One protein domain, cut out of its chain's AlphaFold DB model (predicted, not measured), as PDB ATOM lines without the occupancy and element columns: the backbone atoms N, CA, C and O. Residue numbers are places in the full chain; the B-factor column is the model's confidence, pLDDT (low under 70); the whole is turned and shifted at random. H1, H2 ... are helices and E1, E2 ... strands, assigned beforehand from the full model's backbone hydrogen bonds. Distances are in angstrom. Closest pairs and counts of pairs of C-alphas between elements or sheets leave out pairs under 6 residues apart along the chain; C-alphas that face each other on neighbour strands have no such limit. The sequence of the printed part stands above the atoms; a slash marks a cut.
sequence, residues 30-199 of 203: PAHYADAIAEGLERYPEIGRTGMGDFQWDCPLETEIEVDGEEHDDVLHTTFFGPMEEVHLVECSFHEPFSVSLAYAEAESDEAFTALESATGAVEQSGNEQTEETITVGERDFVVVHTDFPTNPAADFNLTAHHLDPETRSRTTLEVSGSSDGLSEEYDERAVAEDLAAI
ATOM      1  N   PRO A  30      -7.837  14.172 -13.773       56.53
ATOM      2  CA  PRO A  30      -6.445  14.166 -13.364       56.53
ATOM      3  C   PRO A  30      -5.560  14.681 -14.509       56.53
ATOM      4  O   PRO A  30      -5.559  14.128 -15.608       56.53
ATOM      5  N   ALA A  31      -4.814  15.763 -14.264       61.25
ATOM      6  CA  ALA A  31      -4.101  16.514 -15.308       61.25
ATOM      7  C   ALA A  31      -3.154  15.659 -16.167       61.25
ATOM      8  O   ALA A  31      -2.918  15.975 -17.330       61.25
ATOM      9  N   HIS A  32      -2.658  14.555 -15.604       65.56
ATOM     10  CA  HIS A  32      -1.800  13.606 -16.301       65.56
ATOM     11  C   HIS A  32      -2.484  12.932 -17.504       65.56
ATOM     12  O   HIS A  32      -1.799  12.570 -18.454       65.56
ATOM     13  N   TYR A  33      -3.817  12.809 -17.526       65.56
ATOM     14  CA  TYR A  33      -4.542  12.262 -18.678       65.56
ATOM     15  C   TYR A  33      -4.583  13.212 -19.874       65.56
ATOM     16  O   TYR A  33      -4.334  12.788 -21.003       65.56
ATOM     17  N   ALA A  34      -4.860  14.495 -19.632       68.50
ATOM     18  CA  ALA A  34      -4.832  15.516 -20.678       68.50
ATOM     19  C   ALA A  34      -3.403  15.702 -21.223       68.50
ATOM     20  O   ALA A  34      -3.198  15.760 -22.436       68.50
ATOM     21  N   ASP A  35      -2.402  15.693 -20.333       76.56
ATOM     22  CA  ASP A  35      -0.986  15.744 -20.713       76.56
ATOM     23  C   ASP A  35      -0.588  14.532 -21.585       76.56
ATOM     24  O   ASP A  35       0.153  14.684 -22.559       76.56
ATOM     25  N   ALA A  36      -1.130  13.342 -21.305       73.69
ATOM     26  CA  ALA A  36      -0.863  12.136 -22.088       73.69
ATOM     27  C   ALA A  36      -1.464  12.170 -23.498       73.69
ATOM     28  O   ALA A  36      -0.829  11.698 -24.443       73.69
ATOM     29  N   ILE A  37      -2.661  12.747 -23.670       73.25
ATOM     30  CA  ILE A  37      -3.225  12.981 -25.008       73.25
ATOM     31  C   ILE A  37      -2.331  13.951 -25.786       73.25
ATOM     32  O   ILE A  37      -1.983  13.672 -26.936       73.25
ATOM     33  N   ALA A  38      -1.905  15.052 -25.161       76.56
ATOM     34  CA  ALA A  38      -1.031  16.031 -25.801       76.56
ATOM     35  C   ALA A  38       0.309  15.410 -26.241       76.56
ATOM     36  O   ALA A  38       0.701  15.548 -27.402       76.56
ATOM     37  N   GLU A  39       0.987  14.664 -25.363       75.06
ATOM     38  CA  GLU A  39       2.232  13.968 -25.713       75.06
ATOM     39  C   GLU A  39       1.998  12.875 -26.777       75.06
ATOM     40  O   GLU A  39       2.814  12.715 -27.692       75.06
ATOM     41  N   GLY A  40       0.861  12.173 -26.730       72.06
ATOM     42  CA  GLY A  40       0.450  11.220 -27.760       72.06
ATOM     43  C   GLY A  40       0.347  11.862 -29.146       72.06
ATOM     44  O   GLY A  40       0.889  11.325 -30.116       72.06
ATOM     45  N   LEU A  41      -0.275  13.040 -29.241       74.25
ATOM     46  CA  LEU A  41      -0.407  13.809 -30.485       74.25
ATOM     47  C   LEU A  41       0.925  14.372 -30.988       74.25
ATOM     48  O   LEU A  41       1.177  14.360 -32.195       74.25
ATOM     49  N   GLU A  42       1.804  14.831 -30.093       77.50
ATOM     50  CA  GLU A  42       3.152  15.274 -30.470       77.50
ATOM     51  C   GLU A  42       3.982  14.127 -31.055       77.50
ATOM     52  O   GLU A  42       4.731  14.301 -32.024       77.50
ATOM     53  N   ARG A  43       3.851  12.939 -30.461       70.81
ATOM     54  CA  ARG A  43       4.604  11.746 -30.843       70.81
ATOM     55  C   ARG A  43       4.053  11.074 -32.098       70.81
ATOM     56  O   ARG A  43       4.835  10.512 -32.867       70.81
ATOM     57  N   TYR A  44       2.742  11.154 -32.309       71.06
ATOM     58  CA  TYR A  44       2.019  10.516 -33.407       71.06
ATOM     59  C   TYR A  44       1.050  11.506 -34.077       71.06
ATOM     60  O   TYR A  44      -0.169  11.344 -33.997       71.06
ATOM     61  N   PRO A  45       1.562  12.519 -34.797       67.19
ATOM     62  CA  PRO A  45       0.728  13.569 -35.389       67.19
ATOM     63  C   PRO A  45      -0.242  13.050 -36.466       67.19
ATOM     64  O   PRO A  45      -1.160  13.753 -36.883       67.19
ATOM     65  N   GLU A  46      -0.051  11.820 -36.949       67.00
ATOM     66  CA  GLU A  46      -0.931  11.144 -37.903       67.00
ATOM     67  C   GLU A  46      -2.121  10.373 -37.289       67.00
ATOM     68  O   GLU A  46      -2.856   9.732 -38.050       67.00
ATOM     69  N   ILE A  47      -2.340  10.401 -35.966       61.72
ATOM     70  CA  ILE A  47      -3.253   9.456 -35.287       61.72
ATOM     71  C   ILE A  47      -4.749   9.557 -35.635       61.72
ATOM     72  O   ILE A  47      -5.490   8.614 -35.381       61.72
ATOM     73  N   GLY A  48      -5.202  10.560 -36.385       50.44
ATOM     74  CA  GLY A  48      -6.590  10.630 -36.880       50.44
ATOM     75  C   GLY A  48      -6.992   9.587 -37.946       50.44
ATOM     76  O   GLY A  48      -8.020   9.755 -38.599       50.44
ATOM     77  N   ARG A  49      -6.172   8.557 -38.226       49.53
ATOM     78  CA  ARG A  49      -6.405   7.575 -39.315       49.53
ATOM     79  C   ARG A  49      -6.114   6.113 -38.976       49.53
ATOM     80  O   ARG A  49      -6.336   5.254 -39.834       49.53
ATOM     81  N   THR A  50      -5.608   5.825 -37.784       47.69
ATOM     82  CA  THR A  50      -5.121   4.488 -37.422       47.69
ATOM     83  C   THR A  50      -6.055   3.889 -36.376       47.69
ATOM     84  O   THR A  50      -6.361   4.536 -35.380       47.69
ATOM     85  N   GLY A  51      -6.577   2.690 -36.647       46.31
ATOM     86  CA  GLY A  51      -7.514   1.999 -35.756       46.31
ATOM     87  C   GLY A  51      -6.852   1.449 -34.487       46.31
ATOM     88  O   GLY A  51      -5.634   1.504 -34.339       46.31
ATOM     89  N   MET A  52      -7.680   0.904 -33.586       48.56
ATOM     90  CA  MET A  52      -7.288   0.355 -32.277       48.56
ATOM     91  C   MET A  52      -6.024  -0.526 -32.322       48.56
ATOM     92  O   MET A  52      -5.958  -1.472 -33.109       48.56
ATOM     93  N   GLY A  53      -5.090  -0.278 -31.395       50.91
ATOM     94  CA  GLY A  53      -4.093  -1.266 -30.955       50.91
ATOM     95  C   GLY A  53      -2.682  -1.179 -31.546       50.91
ATOM     96  O   GLY A  53      -1.845  -2.005 -31.185       50.91
ATOM     97  N   ASP A  54      -2.375  -0.208 -32.410       51.62
ATOM     98  CA  ASP A  54      -1.046  -0.128 -33.047       51.62
ATOM     99  C   ASP A  54       0.025   0.591 -32.196       51.62
ATOM    100  O   ASP A  54       1.221   0.468 -32.479       51.62
ATOM    101  N   PHE A  55      -0.367   1.307 -31.134       56.66
ATOM    102  CA  PHE A  55       0.547   2.099 -30.303       56.66
ATOM    103  C   PHE A  55       0.416   1.724 -28.827       56.66
ATOM    104  O   PHE A  55      -0.577   2.045 -28.184       56.66
ATOM    105  N   GLN A  56       1.433   1.031 -28.310       58.56
ATOM    106  CA  GLN A  56       1.576   0.706 -26.890       58.56
ATOM    107  C   GLN A  56       2.489   1.736 -26.223       58.56
ATOM    108  O   GLN A  56       3.576   2.025 -26.739       58.56
ATOM    109  N   TRP A  57       2.059   2.267 -25.084       64.81
ATOM    110  CA  TRP A  57       2.814   3.215 -24.268       64.81
ATOM    111  C   TRP A  57       2.669   2.863 -22.775       64.81
ATOM    112  O   TRP A  57       1.943   1.933 -22.432       64.81
ATOM    113  N   ASP A  58       3.420   3.547 -21.915       67.00
ATOM    114  CA  ASP A  58       3.315   3.452 -20.467       67.00
ATOM    115  C   ASP A  58       2.058   4.221 -20.064       67.00
ATOM    116  O   ASP A  58       1.772   5.290 -20.615       67.00
ATOM    117  N   CYS A  59       1.298   3.676 -19.124       69.00
ATOM    118  CA  CYS A  59       0.084   4.334 -18.683       69.00
ATOM    119  C   CYS A  59       0.409   5.639 -17.965       69.00
ATOM    120  O   CYS A  59       1.258   5.643 -17.074       69.00
ATOM    121  N   PRO A  60      -0.279   6.737 -18.311       64.44
ATOM    122  CA  PRO A  60      -0.073   8.014 -17.646       64.44
ATOM    123  C   PRO A  60      -0.652   8.067 -16.230       64.44
ATOM    124  O   PRO A  60      -0.399   9.043 -15.525       64.44
ATOM    125  N   LEU A  61      -1.403   7.048 -15.793       64.44
ATOM    126  CA  LEU A  61      -1.662   6.850 -14.369       64.44
ATOM    127  C   LEU A  61      -0.340   6.506 -13.688       64.44
ATOM    128  O   LEU A  61       0.090   5.358 -13.652       64.44
ATOM    129  N   GLU A  62       0.293   7.517 -13.108       60.25
ATOM    130  CA  GLU A  62       1.430   7.328 -12.204       60.25
ATOM    131  C   GLU A  62       0.978   6.913 -10.787       60.25
ATOM    132  O   GLU A  62       1.789   6.894  -9.862       60.25
ATOM    133  N   THR A  63      -0.321   6.654 -10.580       60.50
ATOM    134  CA  THR A  63      -0.935   6.386  -9.269       60.50
ATOM    135  C   THR A  63      -1.796   5.129  -9.315       60.50
ATOM    136  O   THR A  63      -2.497   4.889 -10.296       60.50
ATOM    137  N   GLU A  64      -1.731   4.362  -8.231       70.25
ATOM    138  CA  GLU A  64      -2.588   3.212  -7.937       70.25
ATOM    139  C   GLU A  64      -4.059   3.658  -7.929       70.25
ATOM    140  O   GLU A  64      -4.386   4.716  -7.380       70.25
ATOM    141  N   ILE A  65      -4.947   2.873  -8.544       78.56
ATOM    142  CA  ILE A  65      -6.396   3.094  -8.439       78.56
ATOM    143  C   ILE A  65      -6.997   2.045  -7.509       78.56
ATOM    144  O   ILE A  65      -6.583   0.890  -7.528       78.56
ATOM    145  N   GLU A  66      -7.965   2.451  -6.695       85.56
ATOM    146  CA  GLU A  66      -8.727   1.547  -5.834       85.56
ATOM    147  C   GLU A  66     -10.100   1.328  -6.473       85.56
ATOM    148  O   GLU A  66     -10.794   2.301  -6.780       85.56
ATOM    149  N   VAL A  67     -10.461   0.066  -6.707       86.00
ATOM    150  CA  VAL A  67     -11.769  -0.345  -7.233       86.00
ATOM    151  C   VAL A  67     -12.280  -1.486  -6.371       86.00
ATOM    152  O   VAL A  67     -11.542  -2.431  -6.109       86.00
ATOM    153  N   ASP A  68     -13.518  -1.389  -5.887       89.06
ATOM    154  CA  ASP A  68     -14.095  -2.350  -4.932       89.06
ATOM    155  C   ASP A  68     -13.215  -2.572  -3.675       89.06
ATOM    156  O   ASP A  68     -13.190  -3.643  -3.069       89.06
ATOM    157  N   GLY A  69     -12.446  -1.550  -3.278       85.38
ATOM    158  CA  GLY A  69     -11.491  -1.632  -2.166       85.38
ATOM    159  C   GLY A  69     -10.213  -2.435  -2.457       85.38
ATOM    160  O   GLY A  69      -9.421  -2.646  -1.535       85.38
ATOM    161  N   GLU A  70     -10.002  -2.878  -3.698       86.12
ATOM    162  CA  GLU A  70      -8.792  -3.558  -4.160       86.12
ATOM    163  C   GLU A  70      -7.890  -2.579  -4.933       86.12
ATOM    164  O   GLU A  70      -8.349  -1.796  -5.767       86.12
ATOM    165  N   GLU A  71      -6.589  -2.616  -4.641       82.88
ATOM    166  CA  GLU A  71      -5.588  -1.771  -5.300       82.88
ATOM    167  C   GLU A  71      -5.190  -2.369  -6.659       82.88
ATOM    168  O   GLU A  71      -4.878  -3.557  -6.768       82.88
ATOM    169  N   HIS A  72      -5.146  -1.525  -7.689       77.25
ATOM    170  CA  HIS A  72      -4.641  -1.849  -9.020       77.25
ATOM    171  C   HIS A  72      -3.443  -0.946  -9.355       77.25
ATOM    172  O   HIS A  72      -3.593   0.265  -9.546       77.25
ATOM    173  N   ASP A  73      -2.254  -1.540  -9.445       69.25
ATOM    174  CA  ASP A  73      -0.971  -0.850  -9.638       69.25
ATOM    175  C   ASP A  73      -0.196  -1.332 -10.885       69.25
ATOM    176  O   ASP A  73       0.552  -0.563 -11.496       69.25
ATOM    177  N   ASP A  74      -0.425  -2.572 -11.326       66.06
ATOM    178  CA  ASP A  74       0.204  -3.163 -12.511       66.06
ATOM    179  C   ASP A  74      -0.615  -2.918 -13.795       66.06
ATOM    180  O   ASP A  74      -1.484  -3.700 -14.198       66.06
ATOM    181  N   VAL A  75      -0.293  -1.826 -14.493       63.72
ATOM    182  CA  VAL A  75      -0.872  -1.520 -15.809       63.72
ATOM    183  C   VAL A  75      -0.346  -2.503 -16.851       63.72
ATOM    184  O   VAL A  75       0.857  -2.610 -17.095       63.72
ATOM    185  N   LEU A  76      -1.263  -3.180 -17.536       59.72
ATOM    186  CA  LEU A  76      -0.909  -4.155 -18.561       59.72
ATOM    187  C   LEU A  76      -0.764  -3.518 -19.937       59.72
ATOM    188  O   LEU A  76       0.131  -3.894 -20.696       59.72
ATOM    189  N   HIS A  77      -1.657  -2.588 -20.277       62.06
ATOM    190  CA  HIS A  77      -1.687  -1.955 -21.591       62.06
ATOM    191  C   HIS A  77      -2.136  -0.501 -21.487       62.06
ATOM    192  O   HIS A  77      -3.031  -0.170 -20.706       62.06
ATOM    193  N   THR A  78      -1.552   0.339 -22.340       64.19
ATOM    194  CA  THR A  78      -2.073   1.673 -22.640       64.19
ATOM    195  C   THR A  78      -2.310   1.806 -24.122       64.19
ATOM    196  O   THR A  78      -1.418   1.504 -24.923       64.19
ATOM    197  N   THR A  79      -3.503   2.274 -24.473       63.06
ATOM    198  CA  THR A  79      -3.887   2.500 -25.863       63.06
ATOM    199  C   THR A  79      -4.195   3.975 -26.057       63.06
ATOM    200  O   THR A  79      -5.057   4.524 -25.376       63.06
ATOM    201  N   PHE A  80      -3.500   4.602 -27.007       62.31
ATOM    202  CA  PHE A  80      -3.845   5.928 -27.507       62.31
ATOM    203  C   PHE A  80      -4.439   5.804 -28.911       62.31
ATOM    204  O   PHE A  80      -3.817   5.194 -29.787       62.31
ATOM    205  N   PHE A  81      -5.642   6.333 -29.134       68.56
ATOM    206  CA  PHE A  81      -6.296   6.242 -30.440       68.56
ATOM    207  C   PHE A  81      -7.369   7.308 -30.664       68.56
ATOM    208  O   PHE A  81      -7.893   7.889 -29.718       68.56
ATOM    209  N   GLY A  82      -7.714   7.524 -31.938       60.50
ATOM    210  CA  GLY A  82      -8.845   8.355 -32.339       60.50
ATOM    211  C   GLY A  82     -10.089   7.508 -32.632       60.50
ATOM    212  O   GLY A  82     -10.222   7.045 -33.768       60.50
ATOM    213  N   PRO A  83     -10.984   7.234 -31.655       59.50
ATOM    214  CA  PRO A  83     -12.178   6.408 -31.884       59.50
ATOM    215  C   PRO A  83     -13.122   7.009 -32.929       59.50
ATOM    216  O   PRO A  83     -13.868   6.287 -33.591       59.50
ATOM    217  N   MET A  84     -13.098   8.334 -33.050       71.06
ATOM    218  CA  MET A  84     -13.901   9.132 -33.963       71.06
ATOM    219  C   MET A  84     -13.029  10.248 -34.542       71.06
ATOM    220  O   MET A  84     -11.965  10.561 -34.008       71.06
ATOM    221  N   GLU A  85     -13.474  10.844 -35.648       73.50
ATOM    222  CA  GLU A  85     -12.861  12.079 -36.144       73.50
ATOM    223  C   GLU A  85     -12.933  13.134 -35.027       73.50
ATOM    224  O   GLU A  85     -13.979  13.271 -34.396       73.50
ATOM    225  N   GLU A  86     -11.816  13.816 -34.751       82.06
ATOM    226  CA  GLU A  86     -11.715  14.862 -33.715       82.06
ATOM    227  C   GLU A  86     -11.941  14.396 -32.259       82.06
ATOM    228  O   GLU A  86     -12.169  15.230 -31.386       82.06
ATOM    229  N   VAL A  87     -11.860  13.093 -31.964       82.94
ATOM    230  CA  VAL A  87     -11.831  12.583 -30.581       82.94
ATOM    231  C   VAL A  87     -10.554  11.802 -30.365       82.94
ATOM    232  O   VAL A  87     -10.266  10.903 -31.148       82.94
ATOM    233  N   HIS A  88      -9.840  12.091 -29.281       83.94
ATOM    234  CA  HIS A  88      -8.646  11.359 -28.861       83.94
ATOM    235  C   HIS A  88      -8.905  10.659 -27.543       83.94
ATOM    236  O   HIS A  88      -9.578  11.211 -26.680       83.94
ATOM    237  N   LEU A  89      -8.386   9.447 -27.389       83.44
ATOM    238  CA  LEU A  89      -8.625   8.614 -26.221       83.44
ATOM    239  C   LEU A  89      -7.317   8.013 -25.720       83.44
ATOM    240  O   LEU A  89      -6.559   7.457 -26.512       83.44
ATOM    241  N   VAL A  90      -7.096   8.092 -24.410       81.50
ATOM    242  CA  VAL A  90      -6.110   7.309 -23.655       81.50
ATOM    243  C   VAL A  90      -6.860   6.309 -22.787       81.50
ATOM    244  O   VAL A  90      -7.775   6.691 -22.064       81.50
ATOM    245  N   GLU A  91      -6.458   5.046 -22.826       84.88
ATOM    246  CA  GLU A  91      -7.013   3.971 -21.999       84.88
ATOM    247  C   GLU A  91      -5.895   3.254 -21.253       84.88
ATOM    248  O   GLU A  91      -4.884   2.923 -21.869       84.88
ATOM    249  N   CYS A  92      -6.098   2.977 -19.966       83.38
ATOM    250  CA  CYS A  92      -5.247   2.108 -19.161       83.38
ATOM    251  C   CYS A  92      -6.033   0.900 -18.662       83.38
ATOM    252  O   CYS A  92      -7.085   1.069 -18.048       83.38
ATOM    253  N   SER A  93      -5.497  -0.301 -18.887       84.38
ATOM    254  CA  SER A  93      -6.160  -1.555 -18.520       84.38
ATOM    255  C   SER A  93      -5.358  -2.376 -17.506       84.38
ATOM    256  O   SER A  93      -4.140  -2.542 -17.640       84.38
ATOM    257  N   PHE A  94      -6.081  -2.954 -16.550       85.25
ATOM    258  CA  PHE A  94      -5.623  -3.782 -15.432       85.25
ATOM    259  C   PHE A  94      -6.397  -5.116 -15.457       85.25
ATOM    260  O   PHE A  94      -7.540  -5.138 -15.913       85.25
ATOM    261  N   HIS A  95      -5.811  -6.240 -15.015       78.94
ATOM    262  CA  HIS A  95      -6.494  -7.557 -15.035       78.94
ATOM    263  C   HIS A  95      -6.507  -8.322 -13.705       78.94
ATOM    264  O   HIS A  95      -7.164  -9.360 -13.630       78.94
ATOM    265  N   GLU A  96      -5.800  -7.857 -12.675       75.81
ATOM    266  CA  GLU A  96      -5.792  -8.502 -11.359       75.81
ATOM    267  C   GLU A  96      -6.295  -7.516 -10.293       75.81
ATOM    268  O   GLU A  96      -5.925  -6.345 -10.377       75.81
ATOM    269  N   PRO A  97      -7.123  -7.959  -9.323       73.81
ATOM    270  CA  PRO A  97      -7.743  -9.294  -9.230       73.81
ATOM    271  C   PRO A  97      -8.876  -9.534 -10.250       73.81
ATOM    272  O   PRO A  97      -9.261 -10.681 -10.481       73.81
ATOM    273  N   PHE A  98      -9.369  -8.477 -10.893       85.31
ATOM    274  CA  PHE A  98     -10.352  -8.507 -11.977       85.31
ATOM    275  C   PHE A  98     -10.006  -7.460 -13.044       85.31
ATOM    276  O   PHE A  98      -9.054  -6.690 -12.897       85.31
ATOM    277  N   SER A  99     -10.744  -7.464 -14.158       87.56
ATOM    278  CA  SER A  99     -10.451  -6.568 -15.275       87.56
ATOM    279  C   SER A  99     -11.038  -5.186 -15.035       87.56
ATOM    280  O   SER A  99     -12.250  -5.043 -14.897       87.56
ATOM    281  N   VAL A 100     -10.174  -4.178 -15.058       89.06
ATOM    282  CA  VAL A 100     -10.542  -2.766 -14.955       89.06
ATOM    283  C   VAL A 100      -9.957  -2.030 -16.148       89.06
ATOM    284  O   VAL A 100      -8.804  -2.253 -16.517       89.06
ATOM    285  N   SER A 101     -10.736  -1.140 -16.746       89.62
ATOM    286  CA  SER A 101     -10.245  -0.189 -17.732       89.62
ATOM    287  C   SER A 101     -10.649   1.225 -17.350       89.62
ATOM    288  O   SER A 101     -11.818   1.495 -17.076       89.62
ATOM    289  N   LEU A 102      -9.682   2.138 -17.342       88.88
ATOM    290  CA  LEU A 102      -9.907   3.557 -17.113       88.88
ATOM    291  C   LEU A 102      -9.487   4.328 -18.360       88.88
ATOM    292  O   LEU A 102      -8.315   4.326 -18.746       88.88
ATOM    293  N   ALA A 103     -10.455   4.982 -18.992       88.19
ATOM    294  CA  ALA A 103     -10.258   5.718 -20.228       88.19
ATOM    295  C   ALA A 103     -10.625   7.195 -20.077       88.19
ATOM    296  O   ALA A 103     -11.643   7.537 -19.479       88.19
ATOM    297  N   TYR A 104      -9.826   8.062 -20.688       88.12
ATOM    298  CA  TYR A 104     -10.096   9.485 -20.849       88.12
ATOM    299  C   TYR A 104     -10.164   9.810 -22.338       88.12
ATOM    300  O   TYR A 104      -9.234   9.506 -23.086       88.12
ATOM    301  N   ALA A 105     -11.272  10.411 -22.766       89.00
ATOM    302  CA  ALA A 105     -11.487  10.859 -24.131       89.00
ATOM    303  C   ALA A 105     -11.717  12.371 -24.174       89.00
ATOM    304  O   ALA A 105     -12.501  12.893 -23.387       89.00
ATOM    305  N   GLU A 106     -11.094  13.055 -25.129       87.62
ATOM    306  CA  GLU A 106     -11.209  14.499 -25.337       87.62
ATOM    307  C   GLU A 106     -11.628  14.799 -26.779       87.62
ATOM    308  O   GLU A 106     -11.072  14.235 -27.725       87.62
ATOM    309  N   ALA A 107     -12.623  15.673 -26.943       89.12
ATOM    310  CA  ALA A 107     -13.125  16.103 -28.240       89.12
ATOM    311  C   ALA A 107     -12.574  17.484 -28.637       89.12
ATOM    312  O   ALA A 107     -12.662  18.456 -27.884       89.12
ATOM    313  N   GLU A 108     -12.073  17.613 -29.869       86.81
ATOM    314  CA  GLU A 108     -11.540  18.883 -30.384       86.81
ATOM    315  C   GLU A 108     -12.654  19.889 -30.735       86.81
ATOM    316  O   GLU A 108     -12.429  21.107 -30.729       86.81
ATOM    317  N   SER A 109     -13.871  19.403 -31.009       88.56
ATOM    318  CA  SER A 109     -15.021  20.191 -31.466       88.56
ATOM    319  C   SER A 109     -16.307  19.874 -30.685       88.56
ATOM    320  O   SER A 109     -16.459  18.800 -30.106       88.56
ATOM    321  N   ASP A 110     -17.267  20.806 -30.674       91.31
ATOM    322  CA  ASP A 110     -18.583  20.596 -30.037       91.31
ATOM    323  C   ASP A 110     -19.394  19.492 -30.740       91.31
ATOM    324  O   ASP A 110     -20.199  18.797 -30.118       91.31
ATOM    325  N   GLU A 111     -19.184  19.325 -32.050       91.44
ATOM    326  CA  GLU A 111     -19.800  18.253 -32.837       91.44
ATOM    327  C   GLU A 111     -19.252  16.889 -32.408       91.44
ATOM    328  O   GLU A 111     -20.030  15.972 -32.134       91.44
ATOM    329  N   ALA A 112     -17.929  16.781 -32.262       88.88
ATOM    330  CA  ALA A 112     -17.271  15.590 -31.743       88.88
ATOM    331  C   ALA A 112     -17.677  15.292 -30.291       88.88
ATOM    332  O   ALA A 112     -17.948  14.138 -29.952       88.88
ATOM    333  N   PHE A 113     -17.825  16.321 -29.450       92.00
ATOM    334  CA  PHE A 113     -18.326  16.151 -28.087       92.00
ATOM    335  C   PHE A 113     -19.771  15.637 -28.066       92.00
ATOM    336  O   PHE A 113     -20.064  14.672 -27.372       92.00
ATOM    337  N   THR A 114     -20.655  16.182 -28.905       92.38
ATOM    338  CA  THR A 114     -22.045  15.696 -29.022       92.38
ATOM    339  C   THR A 114     -22.098  14.220 -29.450       92.38
ATOM    340  O   THR A 114     -22.956  13.451 -28.996       92.38
ATOM    341  N   ALA A 115     -21.186  13.798 -30.332       89.25
ATOM    342  CA  ALA A 115     -21.054  12.398 -30.726       89.25
ATOM    343  C   ALA A 115     -20.569  11.520 -29.558       89.25
ATOM    344  O   ALA A 115     -21.097  10.424 -29.361       89.25
ATOM    345  N   LEU A 116     -19.625  12.019 -28.753       88.50
ATOM    346  CA  LEU A 116     -19.135  11.361 -27.542       88.50
ATOM    347  C   LEU A 116     -20.241  11.207 -26.483       88.50
ATOM    348  O   LEU A 116     -20.432  10.108 -25.960       88.50
ATOM    349  N   GLU A 117     -21.022  12.260 -26.229       90.25
ATOM    350  CA  GLU A 117     -22.199  12.226 -25.348       90.25
ATOM    351  C   GLU A 117     -23.205  11.169 -25.822       90.25
ATOM    352  O   GLU A 117     -23.645  10.321 -25.049       90.25
ATOM    353  N   SER A 118     -23.504  11.149 -27.123       89.12
ATOM    354  CA  SER A 118     -24.439  10.182 -27.718       89.12
ATOM    355  C   SER A 118     -23.959   8.727 -27.612       89.12
ATOM    356  O   SER A 118     -24.776   7.811 -27.657       89.12
ATOM    357  N   ALA A 119     -22.649   8.508 -27.475       86.81
ATOM    358  CA  ALA A 119     -22.018   7.194 -27.350       86.81
ATOM    359  C   ALA A 119     -21.765   6.768 -25.888       86.81
ATOM    360  O   ALA A 119     -20.962   5.866 -25.649       86.81
ATOM    361  N   THR A 120     -22.370   7.451 -24.914       88.00
ATOM    362  CA  THR A 120     -22.158   7.224 -23.470       88.00
ATOM    363  C   THR A 120     -23.212   6.308 -22.837       88.00
ATOM    364  O   THR A 120     -22.994   5.765 -21.763       88.00
ATOM    365  N   GLY A 121     -24.357   6.130 -23.492       89.25
ATOM    366  CA  GLY A 121     -25.453   5.310 -22.982       89.25
ATOM    367  C   GLY A 121     -25.417   3.848 -23.425       89.25
ATOM    368  O   GLY A 121     -24.567   3.427 -24.215       89.25
ATOM    369  N   ALA A 122     -26.410   3.091 -22.963       89.38
ATOM    370  CA  ALA A 122     -26.667   1.732 -23.407       89.38
ATOM    371  C   ALA A 122     -26.958   1.705 -24.915       89.38
ATOM    372  O   ALA A 122     -27.750   2.485 -25.454       89.38
ATOM    373  N   VAL A 123     -26.340   0.754 -25.609       87.62
ATOM    374  CA  VAL A 123     -26.466   0.572 -27.055       87.62
ATOM    375  C   VAL A 123     -27.045  -0.800 -27.359       87.62
ATOM    376  O   VAL A 123     -26.642  -1.811 -26.791       87.62
ATOM    377  N   GLU A 124     -27.995  -0.862 -28.295       84.75
ATOM    378  CA  GLU A 124     -28.584  -2.143 -28.688       84.75
ATOM    379  C   GLU A 124     -27.514  -3.036 -29.336       84.75
ATOM    380  O   GLU A 124     -27.050  -2.792 -30.453       84.75
ATOM    381  N   GLN A 125     -27.131  -4.093 -28.622       82.56
ATOM    382  CA  GLN A 125     -26.165  -5.088 -29.067       82.56
ATOM    383  C   GLN A 125     -26.815  -6.468 -29.065       82.56
ATOM    384  O   GLN A 125     -27.319  -6.954 -28.056       82.56
ATOM    385  N   SER A 126     -26.809  -7.128 -30.223       87.50
ATOM    386  CA  SER A 126     -27.421  -8.450 -30.365       87.50
ATOM    387  C   SER A 126     -26.754  -9.474 -29.442       87.50
ATOM    388  O   SER A 126     -25.619  -9.869 -29.693       87.50
ATOM    389  N   GLY A 127     -27.509  -9.997 -28.474       86.81
ATOM    390  CA  GLY A 127     -27.062 -11.065 -27.571       86.81
ATOM    391  C   GLY A 127     -26.570 -10.594 -26.202       86.81
ATOM    392  O   GLY A 127     -26.232 -11.459 -25.393       86.81
ATOM    393  N   ASN A 128     -26.584  -9.281 -25.956       90.62
ATOM    394  CA  ASN A 128     -26.302  -8.662 -24.665       90.62
ATOM    395  C   ASN A 128     -27.588  -8.025 -24.123       90.62
ATOM    396  O   ASN A 128     -28.450  -7.602 -24.900       90.62
ATOM    397  N   GLU A 129     -27.712  -7.953 -22.805       93.31
ATOM    398  CA  GLU A 129     -28.790  -7.222 -22.138       93.31
ATOM    399  C   GLU A 129     -28.157  -6.012 -21.454       93.31
ATOM    400  O   GLU A 129     -27.119  -6.154 -20.822       93.31
ATOM    401  N   GLN A 130     -28.713  -4.813 -21.657       94.94
ATOM    402  CA  GLN A 130     -28.149  -3.584 -21.098       94.94
ATOM    403  C   GLN A 130     -29.203  -2.786 -20.344       94.94
ATOM    404  O   GLN A 130     -30.325  -2.609 -20.834       94.94
ATOM    405  N   THR A 131     -28.826  -2.270 -19.182       95.44
ATOM    406  CA  THR A 131     -29.558  -1.226 -18.466       95.44
ATOM    407  C   THR A 131     -28.704   0.032 -18.393       95.44
ATOM    408  O   THR A 131     -27.481  -0.020 -18.478       95.44
ATOM    409  N   GLU A 132     -29.371   1.176 -18.281       96.62
ATOM    410  CA  GLU A 132     -28.736   2.482 -18.137       96.62
ATOM    411  C   GLU A 132     -29.405   3.218 -16.980       96.62
ATOM    412  O   GLU A 132     -30.638   3.274 -16.899       96.62
ATOM    413  N   GLU A 133     -28.594   3.804 -16.108       97.56
ATOM    414  CA  GLU A 133     -29.037   4.671 -15.025       97.56
ATOM    415  C   GLU A 133     -28.120   5.892 -14.906       97.56
ATOM    416  O   GLU A 133     -26.927   5.833 -15.188       97.56
ATOM    417  N   THR A 134     -28.675   7.026 -14.476       97.94
ATOM    418  CA  THR A 134     -27.874   8.180 -14.057       97.94
ATOM    419  C   THR A 134     -27.768   8.198 -12.539       97.94
ATOM    420  O   THR A 134     -28.783   8.313 -11.850       97.94
ATOM    421  N   ILE A 135     -26.544   8.132 -12.022       98.12
ATOM    422  CA  ILE A 135     -26.243   8.109 -10.591       98.12
ATOM    423  C   ILE A 135     -25.497   9.383 -10.210       98.12
ATOM    424  O   ILE A 135     -24.462   9.710 -10.783       98.12
ATOM    425  N   THR A 136     -26.007  10.098  -9.206       97.88
ATOM    426  CA  THR A 136     -25.337  11.275  -8.641       97.88
ATOM    427  C   THR A 136     -24.473  10.872  -7.443       97.88
ATOM    428  O   THR A 136     -24.985  10.330  -6.454       97.88
ATOM    429  N   VAL A 137     -23.179  11.200  -7.493       96.75
ATOM    430  CA  VAL A 137     -22.228  11.052  -6.378       96.75
ATOM    431  C   VAL A 137     -21.607  12.415  -6.080       96.75
ATOM    432  O   VAL A 137     -20.906  13.007  -6.900       96.75
ATOM    433  N   GLY A 138     -21.888  12.952  -4.890       93.81
ATOM    434  CA  GLY A 138     -21.493  14.318  -4.542       93.81
ATOM    435  C   GLY A 138     -22.198  15.351  -5.427       93.81
ATOM    436  O   GLY A 138     -23.420  15.467  -5.378       93.81
ATOM    437  N   GLU A 139     -21.419  16.108  -6.200       91.00
ATOM    438  CA  GLU A 139     -21.903  17.143  -7.132       91.00
ATOM    439  C   GLU A 139     -21.841  16.702  -8.606       91.00
ATOM    440  O   GLU A 139     -22.140  17.500  -9.491       91.00
ATOM    441  N   ARG A 140     -21.440  15.452  -8.877       93.19
ATOM    442  CA  ARG A 140     -21.254  14.915 -10.229       93.19
ATOM    443  C   ARG A 140     -22.329  13.885 -10.558       93.19
ATOM    444  O   ARG A 140     -22.681  13.060  -9.713       93.19
ATOM    445  N   ASP A 141     -22.792  13.928 -11.801       96.06
ATOM    446  CA  ASP A 141     -23.652  12.907 -12.388       96.06
ATOM    447  C   ASP A 141     -22.811  11.945 -13.233       96.06
ATOM    448  O   ASP A 141     -21.899  12.360 -13.961       96.06
ATOM    449  N   PHE A 142     -23.142  10.661 -13.128       97.56
ATOM    450  CA  PHE A 142     -22.505   9.565 -13.843       97.56
ATOM    451  C   PHE A 142     -23.561   8.782 -14.610       97.56
ATOM    452  O   PHE A 142     -24.588   8.409 -14.041       97.56
ATOM    453  N   VAL A 143     -23.319   8.523 -15.892       97.94
ATOM    454  CA  VAL A 143     -24.131   7.581 -16.672       97.94
ATOM    455  C   VAL A 143     -23.518   6.206 -16.481       97.94
ATOM    456  O   VAL A 143     -22.364   5.997 -16.847       97.94
ATOM    457  N   VAL A 144     -24.272   5.292 -15.881       98.00
ATOM    458  CA  VAL A 144     -23.838   3.924 -15.619       98.00
ATOM    459  C   VAL A 144     -24.601   2.973 -16.521       98.00
ATOM    460  O   VAL A 144     -25.832   2.998 -16.561       98.00
ATOM    461  N   VAL A 145     -23.860   2.138 -17.237       97.50
ATOM    462  CA  VAL A 145     -24.388   1.069 -18.077       97.50
ATOM    463  C   VAL A 145     -23.986  -0.262 -17.468       97.50
ATOM    464  O   VAL A 145     -22.799  -0.543 -17.301       97.50
ATOM    465  N   HIS A 146     -24.972  -1.097 -17.173       95.75
ATOM    466  CA  HIS A 146     -24.750  -2.493 -16.823       95.75
ATOM    467  C   HIS A 146     -25.036  -3.327 -18.064       95.75
ATOM    468  O   HIS A 146     -26.123  -3.245 -18.632       95.75
ATOM    469  N   THR A 147     -24.050  -4.100 -18.507       94.81
ATOM    470  CA  THR A 147     -24.194  -5.063 -19.597       94.81
ATOM    471  C   THR A 147     -24.074  -6.483 -19.070       94.81
ATOM    472  O   THR A 147     -22.995  -6.883 -18.653       94.81
ATOM    473  N   ASP A 148     -25.133  -7.272 -19.183       92.56
ATOM    474  CA  ASP A 148     -25.077  -8.721 -19.022       92.56
ATOM    475  C   ASP A 148     -24.672  -9.381 -20.349       92.56
ATOM    476  O   ASP A 148     -25.168  -9.027 -21.432       92.56
ATOM    477  N   PHE A 149     -23.845 -10.429 -20.272       90.38
ATOM    478  CA  PHE A 149     -23.429 -11.235 -21.425       90.38
ATOM    479  C   PHE A 149     -23.989 -12.673 -21.384       90.38
ATOM    480  O   PHE A 149     -23.221 -13.636 -21.269       90.38
ATOM    481  N   PRO A 150     -25.306 -12.899 -21.602       87.31
ATOM    482  CA  PRO A 150     -25.918 -14.234 -21.525       87.31
ATOM    483  C   PRO A 150     -25.270 -15.296 -22.422       87.31
ATOM    484  O   PRO A 150     -25.368 -16.500 -22.171       87.31
ATOM    485  N   THR A 151     -24.648 -14.863 -23.521       87.62
ATOM    486  CA  THR A 151     -24.012 -15.746 -24.505       87.62
ATOM    487  C   THR A 151     -22.513 -15.949 -24.277       87.62
ATOM    488  O   THR A 151     -21.927 -16.822 -24.924       87.62
ATOM    489  N   ASN A 152     -21.901 -15.214 -23.343       82.75
ATOM    490  CA  ASN A 152     -20.488 -15.319 -22.989       82.75
ATOM    491  C   ASN A 152     -20.298 -15.406 -21.460       82.75
ATOM    492  O   ASN A 152     -19.928 -14.421 -20.829       82.75
ATOM    493  N   PRO A 153     -20.463 -16.601 -20.862       76.81
ATOM    494  CA  PRO A 153     -20.364 -16.785 -19.411       76.81
ATOM    495  C   PRO A 153     -18.991 -16.462 -18.811       76.81
ATOM    496  O   PRO A 153     -18.872 -16.373 -17.600       76.81
ATOM    497  N   ALA A 154     -17.941 -16.357 -19.635       78.31
ATOM    498  CA  ALA A 154     -16.617 -15.954 -19.168       78.31
ATOM    499  C   ALA A 154     -16.509 -14.437 -18.947       78.31
ATOM    500  O   ALA A 154     -15.628 -14.012 -18.212       78.31
ATOM    501  N   ALA A 155     -17.367 -13.652 -19.606       76.19
ATOM    502  CA  ALA A 155     -17.458 -12.212 -19.403       76.19
ATOM    503  C   ALA A 155     -18.504 -11.826 -18.350       76.19
ATOM    504  O   ALA A 155     -18.417 -10.706 -17.891       76.19
ATOM    505  N   ASP A 156     -19.449 -12.721 -18.014       86.44
ATOM    506  CA  ASP A 156     -20.552 -12.553 -17.043       86.44
ATOM    507  C   ASP A 156     -21.298 -11.216 -17.209       86.44
ATOM    508  O   ASP A 156     -22.300 -11.172 -17.931       86.44
ATOM    509  N   PHE A 157     -20.753 -10.129 -16.656       90.81
ATOM    510  CA  PHE A 157     -21.243  -8.767 -16.815       90.81
ATOM    511  C   PHE A 157     -20.113  -7.721 -16.932       90.81
ATOM    512  O   PHE A 157     -18.979  -7.925 -16.498       90.81
ATOM    513  N   ASN A 158     -20.467  -6.549 -17.464       92.88
ATOM    514  CA  ASN A 158     -19.685  -5.316 -17.385       92.88
ATOM    515  C   ASN A 158     -20.491  -4.233 -16.668       92.88
ATOM    516  O   ASN A 158     -21.663  -4.016 -16.987       92.88
ATOM    517  N   LEU A 159     -19.827  -3.500 -15.778       95.44
ATOM    518  CA  LEU A 159     -20.306  -2.234 -15.238       95.44
ATOM    519  C   LEU A 159     -19.440  -1.108 -15.793       95.44
ATOM    520  O   LEU A 159     -18.226  -1.096 -15.594       95.44
ATOM    521  N   THR A 160     -20.064  -0.158 -16.478       96.94
ATOM    522  CA  THR A 160     -19.368   0.972 -17.092       96.94
ATOM    523  C   THR A 160     -19.943   2.273 -16.556       96.94
ATOM    524  O   THR A 160     -21.103   2.580 -16.811       96.94
ATOM    525  N   ALA A 161     -19.142   3.053 -15.834       97.69
ATOM    526  CA  ALA A 161     -19.496   4.400 -15.402       97.69
ATOM    527  C   ALA A 161     -18.831   5.440 -16.302       97.69
ATOM    528  O   ALA A 161     -17.638   5.365 -16.595       97.69
ATOM    529  N   HIS A 162     -19.598   6.450 -16.696       96.50
ATOM    530  CA  HIS A 162     -19.128   7.562 -17.503       96.50
ATOM    531  C   HIS A 162     -19.372   8.895 -16.805       96.50
ATOM    532  O   HIS A 162     -20.485   9.180 -16.364       96.50
ATOM    533  N   HIS A 163     -18.353   9.748 -16.794       95.06
ATOM    534  CA  HIS A 163     -18.459  11.153 -16.428       95.06
ATOM    535  C   HIS A 163     -18.204  12.025 -17.655       95.06
ATOM    536  O   HIS A 163     -17.135  11.936 -18.260       95.06
ATOM    537  N   LEU A 164     -19.183  12.851 -18.022       93.44
ATOM    538  CA  LEU A 164     -19.076  13.831 -19.101       93.44
ATOM    539  C   LEU A 164     -18.784  15.210 -18.510       93.44
ATOM    540  O   LEU A 164     -19.514  15.668 -17.630       93.44
ATOM    541  N   ASP A 165     -17.762  15.879 -19.034       91.12
ATOM    542  CA  ASP A 165     -17.409  17.246 -18.665       91.12
ATOM    543  C   ASP A 165     -17.521  18.166 -19.895       91.12
ATOM    544  O   ASP A 165     -16.644  18.161 -20.766       91.12
ATOM    545  N   PRO A 166     -18.597  18.968 -19.998       89.88
ATOM    546  CA  PRO A 166     -18.800  19.869 -21.126       89.88
ATOM    547  C   PRO A 166     -17.840  21.065 -21.129       89.88
ATOM    548  O   PRO A 166     -17.677  21.688 -22.175       89.88
ATOM    549  N   GLU A 167     -17.213  21.412 -19.998       87.12
ATOM    550  CA  GLU A 167     -16.259  22.526 -19.944       87.12
ATOM    551  C   GLU A 167     -14.961  22.161 -20.670       87.12
ATOM    552  O   GLU A 167     -14.415  22.975 -21.416       87.12
ATOM    553  N   THR A 168     -14.513  20.913 -20.512       85.56
ATOM    554  CA  THR A 168     -13.337  20.369 -21.211       85.56
ATOM    555  C   THR A 168     -13.681  19.589 -22.479       85.56
ATOM    556  O   THR A 168     -12.777  19.225 -23.226       85.56
ATOM    557  N   ARG A 169     -14.971  19.374 -22.766       91.75
ATOM    558  CA  ARG A 169     -15.463  18.529 -23.869       91.75
ATOM    559  C   ARG A 169     -14.884  17.116 -23.793       91.75
ATOM    560  O   ARG A 169     -14.444  16.546 -24.794       91.75
ATOM    561  N   SER A 170     -14.889  16.556 -22.589       90.56
ATOM    562  CA  SER A 170     -14.256  15.278 -22.299       90.56
ATOM    563  C   SER A 170     -15.217  14.258 -21.696       90.56
ATOM    564  O   SER A 170     -16.309  14.576 -21.217       90.56
ATOM    565  N   ARG A 171     -14.794  12.995 -21.742       92.25
ATOM    566  CA  ARG A 171     -15.450  11.876 -21.075       92.25
ATOM    567  C   ARG A 171     -14.416  11.025 -20.364       92.25
ATOM    568  O   ARG A 171     -13.492  10.530 -21.005       92.25
ATOM    569  N   THR A 172     -14.630  10.779 -19.079       92.12
ATOM    570  CA  THR A 172     -13.894   9.751 -18.335       92.12
ATOM    571  C   THR A 172     -14.776   8.523 -18.166       92.12
ATOM    572  O   THR A 172     -15.950   8.653 -17.822       92.12
ATOM    573  N   THR A 173     -14.224   7.343 -18.420       93.94
ATOM    574  CA  THR A 173     -14.921   6.059 -18.345       93.94
ATOM    575  C   THR A 173     -14.169   5.119 -17.420       93.94
ATOM    576  O   THR A 173     -12.994   4.862 -17.666       93.94
ATOM    577  N   LEU A 174     -14.858   4.558 -16.429       94.00
ATOM    578  CA  LEU A 174     -14.404   3.386 -15.686       94.00
ATOM    579  C   LEU A 174     -15.234   2.185 -16.141       94.00
ATOM    580  O   LEU A 174     -16.454   2.192 -15.994       94.00
ATOM    581  N   GLU A 175     -14.586   1.174 -16.702       94.06
ATOM    582  CA  GLU A 175     -15.187  -0.121 -17.008       94.06
ATOM    583  C   GLU A 175     -14.618  -1.176 -16.065       94.06
ATOM    584  O   GLU A 175     -13.404  -1.316 -15.936       94.06
ATOM    585  N   VAL A 176     -15.503  -1.939 -15.433       93.06
ATOM    586  CA  VAL A 176     -15.148  -3.079 -14.596       93.06
ATOM    587  C   VAL A 176     -15.841  -4.305 -15.168       93.06
ATOM    588  O   VAL A 176     -17.072  -4.376 -15.202       93.06
ATOM    589  N   SER A 177     -15.047  -5.262 -15.643       88.31
ATOM    590  CA  SER A 177     -15.552  -6.563 -16.078       88.31
ATOM    591  C   SER A 177     -15.407  -7.556 -14.943       88.31
ATOM    592  O   SER A 177     -14.296  -7.865 -14.499       88.31
ATOM    593  N   GLY A 178     -16.536  -8.095 -14.504       69.12
ATOM    594  CA  GLY A 178     -16.565  -9.178 -13.545       69.12
ATOM    595  C   GLY A 178     -16.812 -10.493 -14.260       69.12
ATOM    596  O   GLY A 178     -17.743 -10.605 -15.038       69.12
ATOM    597  N   SER A 179     -16.051 -11.530 -13.922       67.56
ATOM    598  CA  SER A 179     -16.725 -12.774 -13.554       67.56
ATOM    599  C   SER A 179     -16.973 -12.670 -12.056       67.56
ATOM    600  O   SER A 179     -16.047 -12.278 -11.346       67.56
ATOM    601  N   SER A 180     -18.158 -13.022 -11.568       58.31
ATOM    602  CA  SER A 180     -18.588 -12.940 -10.153       58.31
ATOM    603  C   SER A 180     -17.638 -13.542  -9.081       58.31
ATOM    604  O   SER A 180     -17.914 -13.447  -7.892       58.31
ATOM    605  N   ASP A 181     -16.500 -14.122  -9.472       63.69
ATOM    606  CA  ASP A 181     -15.473 -14.731  -8.623       63.69
ATOM    607  C   ASP A 181     -14.372 -13.765  -8.102       63.69
ATOM    608  O   ASP A 181     -13.461 -14.224  -7.412       63.69
ATOM    609  N   GLY A 182     -14.418 -12.459  -8.399       70.12
ATOM    610  CA  GLY A 182     -13.382 -11.491  -7.967       70.12
ATOM    611  C   GLY A 182     -13.886 -10.178  -7.360       70.12
ATOM    612  O   GLY A 182     -13.155  -9.568  -6.589       70.12
ATOM    613  N   LEU A 183     -15.117  -9.779  -7.681       81.88
ATOM    614  CA  LEU A 183     -15.775  -8.598  -7.121       81.88
ATOM    615  C   LEU A 183     -16.600  -8.982  -5.892       81.88
ATOM    616  O   LEU A 183     -17.079 -10.115  -5.769       81.88
ATOM    617  N   SER A 184     -16.795  -8.030  -4.992       79.38
ATOM    618  CA  SER A 184     -17.693  -8.165  -3.861       79.38
ATOM    619  C   SER A 184     -19.131  -8.380  -4.346       79.38
ATOM    620  O   SER A 184     -19.565  -7.846  -5.364       79.38
ATOM    621  N   GLU A 185     -19.914  -9.167  -3.598       81.12
ATOM    622  CA  GLU A 185     -21.338  -9.395  -3.912       81.12
ATOM    623  C   GLU A 185     -22.178  -8.103  -3.842       81.12
ATOM    624  O   GLU A 185     -23.337  -8.100  -4.253       81.12
ATOM    625  N   GLU A 186     -21.617  -7.033  -3.274       84.94
ATOM    626  CA  GLU A 186     -22.239  -5.716  -3.131       84.94
ATOM    627  C   GLU A 186     -21.802  -4.737  -4.236       84.94
ATOM    628  O   GLU A 186     -22.317  -3.622  -4.272       84.94
ATOM    629  N   TYR A 187     -20.889  -5.136  -5.134       90.88
ATOM    630  CA  TYR A 187     -20.421  -4.281  -6.218       90.88
ATOM    631  C   TYR A 187     -21.487  -4.153  -7.313       90.88
ATOM    632  O   TYR A 187     -21.780  -5.102  -8.043       90.88
ATOM    633  N   ASP A 188     -22.089  -2.969  -7.401       93.38
ATOM    634  CA  ASP A 188     -23.236  -2.664  -8.253       93.38
ATOM    635  C   ASP A 188     -23.028  -1.373  -9.072       93.38
ATOM    636  O   ASP A 188     -21.945  -0.779  -9.098       93.38
ATOM    637  N   GLU A 189     -24.075  -0.919  -9.765       96.12
ATOM    638  CA  GLU A 189     -24.044   0.297 -10.579       96.12
ATOM    639  C   GLU A 189     -23.634   1.535  -9.768       96.12
ATOM    640  O   GLU A 189     -22.960   2.434 -10.277       96.12
ATOM    641  N   ARG A 190     -24.024   1.599  -8.490       97.06
ATOM    642  CA  ARG A 190     -23.659   2.712  -7.619       97.06
ATOM    643  C   ARG A 190     -22.195   2.622  -7.205       97.06
ATOM    644  O   ARG A 190     -21.539   3.662  -7.204       97.06
ATOM    645  N   ALA A 191     -21.699   1.429  -6.887       96.19
ATOM    646  CA  ALA A 191     -20.305   1.221  -6.501       96.19
ATOM    647  C   ALA A 191     -19.336   1.697  -7.599       96.19
ATOM    648  O   ALA A 191     -18.468   2.522  -7.325       96.19
ATOM    649  N   VAL A 192     -19.562   1.317  -8.864       96.31
ATOM    650  CA  VAL A 192     -18.698   1.762  -9.978       96.31
ATOM    651  C   VAL A 192     -18.727   3.284 -10.195       96.31
ATOM    652  O   VAL A 192     -17.718   3.887 -10.565       96.31
ATOM    653  N   ALA A 193     -19.862   3.942  -9.935       97.38
ATOM    654  CA  ALA A 193     -19.948   5.401  -9.982       97.38
ATOM    655  C   ALA A 193     -19.200   6.060  -8.811       97.38
ATOM    656  O   ALA A 193     -18.584   7.111  -8.990       97.38
ATOM    657  N   GLU A 194     -19.258   5.465  -7.618       96.38
ATOM    658  CA  GLU A 194     -18.536   5.938  -6.435       96.38
ATOM    659  C   GLU A 194     -17.016   5.790  -6.608       96.38
ATOM    660  O   GLU A 194     -16.292   6.744  -6.310       96.38
ATOM    661  N   ASP A 195     -16.547   4.690  -7.199       94.50
ATOM    662  CA  ASP A 195     -15.130   4.472  -7.513       94.50
ATOM    663  C   ASP A 195     -14.623   5.463  -8.566       94.50
ATOM    664  O   ASP A 195     -13.613   6.143  -8.354       94.50
ATOM    665  N   LEU A 196     -15.362   5.660  -9.667       93.38
ATOM    666  CA  LEU A 196     -14.999   6.683 -10.651       93.38
ATOM    667  C   LEU A 196     -14.995   8.089 -10.025       93.38
ATOM    668  O   LEU A 196     -14.101   8.894 -10.299       93.38
ATOM    669  N   ALA A 197     -15.954   8.404  -9.150       92.81
ATOM    670  CA  ALA A 197     -15.973   9.679  -8.440       92.81
ATOM    671  C   ALA A 197     -14.757   9.857  -7.515       92.81
ATOM    672  O   ALA A 197     -14.234  10.974  -7.415       92.81
ATOM    673  N   ALA A 198     -14.310   8.789  -6.848       89.94
ATOM    674  CA  ALA A 198     -13.126   8.793  -5.996       89.94
ATOM    675  C   ALA A 198     -11.851   9.032  -6.815       89.94
ATOM    676  O   ALA A 198     -11.072   9.927  -6.475       89.94
ATOM    677  N   ILE A 199     -11.697   8.336  -7.945       86.44
ATOM    678  CA  ILE A 199     -10.590   8.520  -8.897       86.44
ATOM    679  C   ILE A 199     -10.522   9.982  -9.375       86.44
ATOM    680  O   ILE A 199      -9.477  10.625  -9.276       86.44
TER     681      ILE A 199
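AT A GLANCE: This is residues 30 to 199 of the 203 residues of an uncharacterized protein of Nocardioides sp. dk884 (UniProt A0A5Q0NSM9). One twisted sheet of seven strands curls round the last helix, H3, which packs on E6, E7, E8 and E9 in its hollow; H1 lies across E4 and E5 on the same face, and H2 packs on the opposite face. The small hairpin E1 and E2 adds to the cover on the hollow side, with E1 beside H3. The printed part has 170 residues, with three named helices and nine named strands in the order H1 E1 E2 E3 E4 E5 H2 E6 E7 E8 E9 H3, and its class is mixed, helices and strands. The large sheet runs E3, E4, E5, E9, E8, E7, E6, all antiparallel. The whole is compact and rounded, with a radius of gyration of the C-alphas of 15.7 A and spans of 44 by 35 by 32 A.

IN THESE COORDINATES: H1 spans residues 31 to 43, 18.4 A from first to last C-alpha, and begins at C-alpha 31 at (-4.101, 16.514, -15.308). After residues 44 to 64 come two short strands, E1 at residues 65 to 67 and E2 at residues 70 to 72. E3 spans residues 77 to 84 and 20.6 A, E4 residues 87 to 94 and 23.1 A, and E5 residues 99 to 107 and 26.3 A. C-alpha 99 stands at (-10.451, -6.568, -15.275). H2 follows at residues 110 to 118, 12.2 A long. E6 spans residues 129 to 137 and 25.0 A, E7 residues 140 to 148 and 25.5 A, E8 residues 157 to 165 and 26.4 A, and E9 residues 170 to 178 and 26.1 A. H3 spans residues 189 to 199 and 15.9 A, and ends at C-alpha 199 at (-10.590, 8.520, -8.897).

HOW THE PARTS SIT: In the large sheet the edge strands are E3 and E6. It holds two meanders, each strand the antiparallel neighbour of the one before: E3 E4 E5, and E6 E7 E8 E9. E3 and E4 have N 81 and O 89 within hydrogen-bond range at 3.0 A, and E4 and E5 have N 90 and O 104 at 2.9 A. E5 of the one meander and E9 of the other are antiparallel neighbours, with N 103 and O 173 within hydrogen-bond range at 2.9 A. Further across, N 161 of E8 and O 174 of E9 are 2.8 A apart, N 145 of E7 and O 160 of E8 2.8 A, and N 133 of E6 and O 144 of E7 2.9 A. With helices on both faces, the arrangement has three layers. The sheet curls round H3, and the closest C-alphas of H3 and E8 are those of Ala 193 and Ala 161, 5.5 A apart. H1, on the same face, has a height over the sheet of 9.0 A and runs across the strands, at 66 degrees to E4 on the local plane; its closest C-alpha pair with E4 is Ile 37 and Val 90, 6.5 A. H2, on the opposite face, runs along E5, at 5 degrees on the local plane, with a height over the sheet of 7.6 A. E1 and E2 are a hairpin, with N 67 and O 70 at 3.0 A, and the closest C-alphas of E1 and H3 are those of Val 67 and Asp 195, 5.9 A apart. H1 and H3 are apart. In H1, H2 and H3 every O i to N i+4 pair is within hydrogen-bond range.

THE WHOLE: The two C-alphas farthest apart are those of Pro 45 and Glu 185, 44.8 A. The printed part, residues 30 to 199, has no cut. The link from H1 to E1, with 21 residues, is long. The mean pLDDT of the printed part is 81.6; it is under 70 in residues 30 to 34, 45 to 63, 73 to 83 and 178 to 181.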